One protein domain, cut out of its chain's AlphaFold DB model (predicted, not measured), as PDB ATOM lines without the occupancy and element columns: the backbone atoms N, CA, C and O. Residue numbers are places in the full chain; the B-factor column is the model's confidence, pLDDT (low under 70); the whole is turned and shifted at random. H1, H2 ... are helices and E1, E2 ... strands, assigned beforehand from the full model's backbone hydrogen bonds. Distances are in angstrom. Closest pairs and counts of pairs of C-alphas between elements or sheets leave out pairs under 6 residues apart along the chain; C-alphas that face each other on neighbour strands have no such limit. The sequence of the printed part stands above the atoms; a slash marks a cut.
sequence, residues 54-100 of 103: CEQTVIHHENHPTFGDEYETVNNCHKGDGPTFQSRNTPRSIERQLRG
ATOM      1  N   CYS A  54      50.256 -30.020  -4.537       85.81
ATOM      2  CA  CYS A  54      48.982 -30.223  -5.213       85.81
ATOM      3  C   CYS A  54      48.872 -31.668  -5.691       85.81
ATOM      4  O   CYS A  54      49.752 -32.156  -6.399       85.81
ATOM      5  N   GLU A  55      47.771 -32.318  -5.343       86.94
ATOM      6  CA  GLU A  55      47.435 -33.671  -5.768       86.94
ATOM      7  C   GLU A  55      46.124 -33.663  -6.545       86.94
ATOM      8  O   GLU A  55      45.194 -32.921  -6.228       86.94
ATOM      9  N   GLN A  56      46.045 -34.500  -7.574       85.75
ATOM     10  CA  GLN A  56      44.852 -34.631  -8.393       85.75
ATOM     11  C   GLN A  56      44.095 -35.895  -7.986       85.75
ATOM     12  O   GLN A  56      44.637 -36.996  -8.064       85.75
ATOM     13  N   THR A  57      42.837 -35.746  -7.579       89.31
ATOM     14  CA  THR A  57      41.965 -36.868  -7.205       89.31
ATOM     15  C   THR A  57      40.744 -36.921  -8.108       89.31
ATOM     16  O   THR A  57      40.241 -35.884  -8.541       89.31
ATOM     17  N   VAL A  58      40.240 -38.127  -8.363       87.62
ATOM     18  CA  VAL A  58      38.984 -38.333  -9.091       87.62
ATOM     19  C   VAL A  58      37.863 -38.540  -8.078       87.62
ATOM     20  O   VAL A  58      37.958 -39.419  -7.224       87.62
ATOM     21  N   ILE A  59      36.818 -37.725  -8.168       88.19
ATOM     22  CA  ILE A  59      35.592 -37.851  -7.384       88.19
ATOM     23  C   ILE A  59      34.535 -38.503  -8.265       88.19
ATOM     24  O   ILE A  59      34.341 -38.119  -9.418       88.19
ATOM     25  N   HIS A  60      33.859 -39.498  -7.706       87.50
ATOM     26  CA  HIS A  60      32.693 -40.115  -8.313       87.50
ATOM     27  C   HIS A  60      31.425 -39.431  -7.794       87.50
ATOM     28  O   HIS A  60      31.199 -39.367  -6.583       87.50
ATOM     29  N   HIS A  61      30.613 -38.930  -8.715       81.75
ATOM     30  CA  HIS A  61      29.291 -38.385  -8.464       81.75
ATOM     31  C   HIS A  61      28.260 -39.426  -8.891       81.75
ATOM     32  O   HIS A  61      28.028 -39.652 -10.079       81.75
ATOM     33  N   GLU A  62      27.659 -40.069  -7.894       79.19
ATOM     34  CA  GLU A  62      26.586 -41.032  -8.105       79.19
ATOM     35  C   GLU A  62      25.329 -40.258  -8.533       79.19
ATOM     36  O   GLU A  62      24.740 -39.505  -7.751       79.19
ATOM     37  N   ASN A  63      24.971 -40.377  -9.810       74.75
ATOM     38  CA  ASN A  63      23.859 -39.644 -10.405       74.75
ATOM     39  C   ASN A  63      22.567 -40.479 -10.404       74.75
ATOM     40  O   ASN A  63      22.563 -41.702 -10.279       74.75
ATOM     41  N   HIS A  64      21.428 -39.791 -10.531       66.88
ATOM     42  CA  HIS A  64      20.114 -40.431 -10.662       66.88
ATOM     43  C   HIS A  64      20.082 -41.405 -11.853       66.88
ATOM     44  O   HIS A  64      20.678 -41.092 -12.874       66.88
ATOM     45  N   PRO A  65      19.284 -42.492 -11.815       70.06
ATOM     46  CA  PRO A  65      19.313 -43.590 -12.800       70.06
ATOM     47  C   PRO A  65      19.088 -43.186 -14.271       70.06
ATOM     48  O   PRO A  65      19.306 -43.987 -15.176       70.06
ATOM     49  N   THR A  66      18.632 -41.960 -14.521       76.12
ATOM     50  CA  THR A  66      18.441 -41.380 -15.856       76.12
ATOM     51  C   THR A  66      19.738 -40.835 -16.468       76.12
ATOM     52  O   THR A  66      19.843 -40.735 -17.688       76.12
ATOM     53  N   PHE A  67      20.719 -40.473 -15.642       65.75
ATOM     54  CA  PHE A  67      22.006 -39.918 -16.046       65.75
ATOM     55  C   PHE A  67      23.105 -40.844 -15.520       65.75
ATOM     56  O   PHE A  67      23.086 -41.223 -14.356       65.75
ATOM     57  N   GLY A  68      24.026 -41.262 -16.389       74.62
ATOM     58  CA  GLY A  68      25.117 -42.150 -15.983       74.62
ATOM     59  C   GLY A  68      26.030 -41.524 -14.926       74.62
ATOM     60  O   GLY A  68      25.994 -40.313 -14.685       74.62
ATOM     61  N   ASP A  69      26.866 -42.371 -14.334       82.50
ATOM     62  CA  ASP A  69      27.887 -41.978 -13.366       82.50
ATOM     63  C   ASP A  69      28.776 -40.859 -13.917       82.50
ATOM     64  O   ASP A  69      29.269 -40.924 -15.051       82.50
ATOM     65  N   GLU A  70      28.985 -39.824 -13.108       80.69
ATOM     66  CA  GLU A  70      29.840 -38.699 -13.463       80.69
ATOM     67  C   GLU A  70      31.137 -38.770 -12.662       80.69
ATOM     68  O   GLU A  70      31.143 -38.899 -11.439       80.69
ATOM     69  N   TYR A  71      32.261 -38.682 -13.365       83.44
ATOM     70  CA  TYR A  71      33.581 -38.639 -12.755       83.44
ATOM     71  C   TYR A  71      34.171 -37.258 -12.969       83.44
ATOM     72  O   TYR A  71      34.338 -36.814 -14.106       83.44
ATOM     73  N   GLU A  72      34.529 -36.600 -11.876       83.00
ATOM     74  CA  GLU A  72      35.170 -35.299 -11.914       83.00
ATOM     75  C   GLU A  72      36.595 -35.383 -11.382       83.00
ATOM     76  O   GLU A  72      36.889 -36.046 -10.391       83.00
ATOM     77  N   THR A  73      37.499 -34.677 -12.046       83.69
ATOM     78  CA  THR A  73      38.871 -34.514 -11.581       83.69
ATOM     79  C   THR A  73      38.992 -33.208 -10.804       83.69
ATOM     80  O   THR A  73      38.728 -32.137 -11.346       83.69
ATOM     81  N   VAL A  74      39.443 -33.282  -9.554       87.06
ATOM     82  CA  VAL A  74      39.704 -32.109  -8.709       87.06
ATOM     83  C   VAL A  74      41.164 -32.052  -8.287       87.06
ATOM     84  O   VAL A  74      41.816 -33.070  -8.058       87.06
ATOM     85  N   ASN A  75      41.673 -30.831  -8.177       85.06
ATOM     86  CA  ASN A  75      43.010 -30.540  -7.684       85.06
ATOM     87  C   ASN A  75      42.916 -30.090  -6.232       85.06
ATOM     88  O   ASN A  75      42.252 -29.099  -5.929       85.06
ATOM     89  N   ASN A  76      43.606 -30.808  -5.358       87.50
ATOM     90  CA  ASN A  76      43.691 -30.548  -3.933       87.50
ATOM     91  C   ASN A  76      45.074 -29.987  -3.636       87.50
ATOM     92  O   ASN A  76      46.066 -30.697  -3.765       87.50
ATOM     93  N   CYS A  77      45.146 -28.720  -3.248       86.94
ATOM     94  CA  CYS A  77      46.402 -28.063  -2.921       86.94
ATOM     95  C   CYS A  77      46.447 -27.695  -1.440       86.94
ATOM     96  O   CYS A  77      45.498 -27.110  -0.921       86.94
ATOM     97  N   HIS A  78      47.557 -27.968  -0.765       87.56
ATOM     98  CA  HIS A  78      47.805 -27.514   0.602       87.56
ATOM     99  C   HIS A  78      49.181 -26.851   0.702       87.56
ATOM    100  O   HIS A  78      50.056 -27.058  -0.140       87.56
ATOM    101  N   LYS A  79      49.358 -26.013   1.725       86.69
ATOM    102  CA  LYS A  79      50.624 -25.332   2.010       86.69
ATOM    103  C   LYS A  79      51.105 -25.737   3.398       86.69
ATOM    104  O   LYS A  79      50.476 -25.333   4.377       86.69
ATOM    105  N   GLY A  80      52.195 -26.503   3.473       85.25
ATOM    106  CA  GLY A  80      52.655 -27.113   4.729       85.25
ATOM    107  C   GLY A  80      51.515 -27.843   5.452       85.25
ATOM    108  O   GLY A  80      50.693 -28.487   4.813       85.25
ATOM    109  N   ASP A  81      51.378 -27.644   6.760       82.69
ATOM    110  CA  ASP A  81      50.280 -28.226   7.559       82.69
ATOM    111  C   ASP A  81      48.958 -27.426   7.483       82.69
ATOM    112  O   ASP A  81      48.106 -27.495   8.372       82.69
ATOM    113  N   GLY A  82      48.805 -26.582   6.461       83.88
ATOM    114  CA  GLY A  82      47.638 -25.731   6.264       83.88
ATOM    115  C   GLY A  82      46.405 -26.471   5.725       83.88
ATOM    116  O   GLY A  82      46.463 -27.647   5.369       83.88
ATOM    117  N   PRO A  83      45.261 -25.773   5.617       82.75
ATOM    118  CA  PRO A  83      44.049 -26.348   5.047       82.75
ATOM    119  C   PRO A  83      44.245 -26.736   3.574       82.75
ATOM    120  O   PRO A  83      45.007 -26.105   2.838       82.75
ATOM    121  N   THR A  84      43.509 -27.760   3.139       87.00
ATOM    122  CA  THR A  84      43.469 -28.180   1.735       87.00
ATOM    123  C   THR A  84      42.433 -27.361   0.968       87.00
ATOM    124  O   THR A  84      41.261 -27.319   1.338       87.00
ATOM    125  N   PHE A  85      42.861 -26.732  -0.120       83.19
ATOM    126  CA  PHE A  85      42.016 -26.000  -1.056       83.19
ATOM    127  C   PHE A  85      41.717 -26.873  -2.268       83.19
ATOM    128  O   PHE A  85      42.635 -27.406  -2.891       83.19
ATOM    129  N   GLN A  86      40.438 -26.993  -2.615       84.44
ATOM    130  CA  GLN A  86      39.990 -27.802  -3.744       84.44
ATOM    131  C   GLN A  86      39.613 -26.909  -4.925       84.44
ATOM    132  O   GLN A  86      38.910 -25.908  -4.764       84.44
ATOM    133  N   SER A  87      40.062 -27.273  -6.122       80.06
ATOM    134  CA  SER A  87      39.722 -26.597  -7.372       80.06
ATOM    135  C   SER A  87      39.429 -27.612  -8.468       80.06
ATOM    136  O   SER A  87      40.258 -28.464  -8.783       80.06
ATOM    137  N   ARG A  88      38.272 -27.462  -9.116       76.00
ATOM    138  CA  ARG A  88      37.912 -28.189 -10.348       76.00
ATOM    139  C   ARG A  88      38.764 -27.748 -11.541       76.00
ATOM    140  O   ARG A  88      38.992 -28.503 -12.476       76.00
ATOM    141  N   ASN A  89      39.288 -26.523 -11.492       68.31
ATOM    142  CA  ASN A  89      40.215 -26.038 -12.503       68.31
ATOM    143  C   ASN A  89      41.583 -26.685 -12.292       68.31
ATOM    144  O   ASN A  89      42.103 -26.667 -11.171       68.31
ATOM    145  N   THR A  90      42.178 -27.190 -13.374       59.19
ATOM    146  CA  THR A  90      43.592 -27.583 -13.408       59.19
ATOM    147  C   THR A  90      44.462 -26.436 -12.896       59.19
ATOM    148  O   THR A  90      44.193 -25.283 -13.269       59.19
ATOM    149  N   PRO A  91      45.514 -26.703 -12.096       56.09
ATOM    150  CA  PRO A  91      46.500 -25.681 -11.780       56.09
ATOM    151  C   PRO A  91      46.982 -25.080 -13.098       56.09
ATOM    152  O   PRO A  91      47.239 -25.795 -14.071       56.09
ATOM    153  N   ARG A  92      47.013 -23.747 -13.179       60.34
ATOM    154  CA  ARG A  92      47.412 -23.073 -14.416       60.34
ATOM    155  C   ARG A  92      48.814 -23.556 -14.782       60.34
ATOM    156  O   ARG A  92      49.739 -23.363 -14.002       60.34
ATOM    157  N   SER A  93      48.958 -24.178 -15.954       62.59
ATOM    158  CA  SER A  93      50.273 -24.563 -16.482       62.59
ATOM    159  C   SER A  93      51.231 -23.371 -16.403       62.59
ATOM    160  O   SER A  93      50.877 -22.258 -16.811       62.59
ATOM    161  N   ILE A  94      52.440 -23.619 -15.891       64.94
ATOM    162  CA  ILE A  94      53.497 -22.610 -15.767       64.94
ATOM    163  C   ILE A  94      53.830 -22.047 -17.152       64.94
ATOM    164  O   ILE A  94      53.814 -20.832 -17.332       64.94
ATOM    165  N   GLU A  95      54.006 -22.897 -18.168       69.12
ATOM    166  CA  GLU A  95      54.210 -22.475 -19.561       69.12
ATOM    167  C   GLU A  95      53.093 -21.557 -20.064       69.12
ATOM    168  O   GLU A  95      53.340 -20.652 -20.860       69.12
ATOM    169  N   ARG A  96      51.854 -21.772 -19.616       68.12
ATOM    170  CA  ARG A  96      50.687 -20.994 -20.037       68.12
ATOM    171  C   ARG A  96      50.641 -19.620 -19.350       68.12
ATOM    172  O   ARG A  96      50.335 -18.631 -20.017       68.12
ATOM    173  N   GLN A  97      51.012 -19.539 -18.069       67.81
ATOM    174  CA  GLN A  97      51.202 -18.268 -17.352       67.81
ATOM    175  C   GLN A  97      52.380 -17.464 -17.908       67.81
ATOM    176  O   GLN A  97      52.246 -16.265 -18.136       67.81
ATOM    177  N   LEU A  98      53.504 -18.123 -18.208       75.12
ATOM    178  CA  LEU A  98      54.667 -17.492 -18.845       75.12
ATOM    179  C   LEU A  98      54.335 -16.914 -20.232       75.12
ATOM    180  O   LEU A  98      54.991 -15.984 -20.687       75.12
ATOM    181  N   ARG A  99      53.288 -17.428 -20.889       77.19
ATOM    182  CA  ARG A  99      52.738 -16.902 -22.150       77.19
ATOM    183  C   ARG A  99      51.650 -15.832 -21.960       77.19
ATOM    184  O   ARG A  99      51.079 -15.383 -22.947       77.19
ATOM    185  N   GLY A 100      51.353 -15.421 -20.726       73.31
ATOM    186  CA  GLY A 100      50.406 -14.343 -20.416       73.31
ATOM    187  C   GLY A 100      48.926 -14.742 -20.399       73.31
ATOM    188  O   GLY A 100      48.055 -13.874 -20.349       73.31
TER     189      GLY A 100
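This is residues 54 to 100 of the 103 residues of an uncharacterized protein of Rhizobium sp. Leaf453 (UniProt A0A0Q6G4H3). A long two-stranded ribbon, the hairpin of E1 and E2, makes most of the length of this model, with the short strand E3 folded back beside E2 as the third strand of a small sheet. The loop at residues 63 to 68 sticks out beyond one end of the ribbon, and a tail, residues 92 to 100, of which 94 to 98 belong to the short helix H1, stands free of the sheet. The 47 printed residues hold three named strands and then one named helix, E1 E2 E3 H1; the sheet has the order E1, E2, E3, all antiparallel, and the class is mostly strand. The whole is only just extended, close to loose, with a radius of gyration of the C-alphas of 14.7 A, and flat, spanning 43 by 31 by 11 A.

The sheet is formed by E1, residues 54 to 61, E2, residues 70 to 79, and E3, residues 85 to 87. These strands form a meander, each strand the antiparallel neighbour of the one before. E2 is the inner strand, and E1 and E3 are the edge strands. E1 and E2 form a hairpin, with 151 degrees between their directions; the C-alphas of Cys 54 and Cys 77, which face each other, are 4.1 A apart. N 55 and O 76, at 2.8 A, and N 61 and O 70, at 2.8 A, are within hydrogen-bond range. E2 and E3 form a second hairpin, at 143 degrees; the C-alphas of Asn 76 and Gln 86, which face each other, are 4.6 A apart. N 77 and O 85, at 2.9 A, are within hydrogen-bond range. H1, residues 94 to 98, is not on the sheet and is apart from E1 and E2. In H1 the O i to N i+4 pair is within hydrogen-bond range.

E2 is the longest strand, 29.2 A from first to last C-alpha, and ends at C-alpha 79 at (50.624, -25.332, 2.010). E1 measures 21.6 A and begins at C-alpha 54 at (48.982, -30.223, -5.213). E3 measures 6.7 A. H1 measures 6.1 A and ends at C-alpha 98 at (54.667, -17.492, -18.845).

The two C-alphas farthest apart are those of Pro 65 and Leu 98, at 44.4 A. The printed part has no cut. The link from E2 to E3 is tight, those from E1 to E2 and from E3 to H1 are short, and no link is long. The mean pLDDT of the printed part is 78.3; residues 64, 67 and 89 to 97 are under 70.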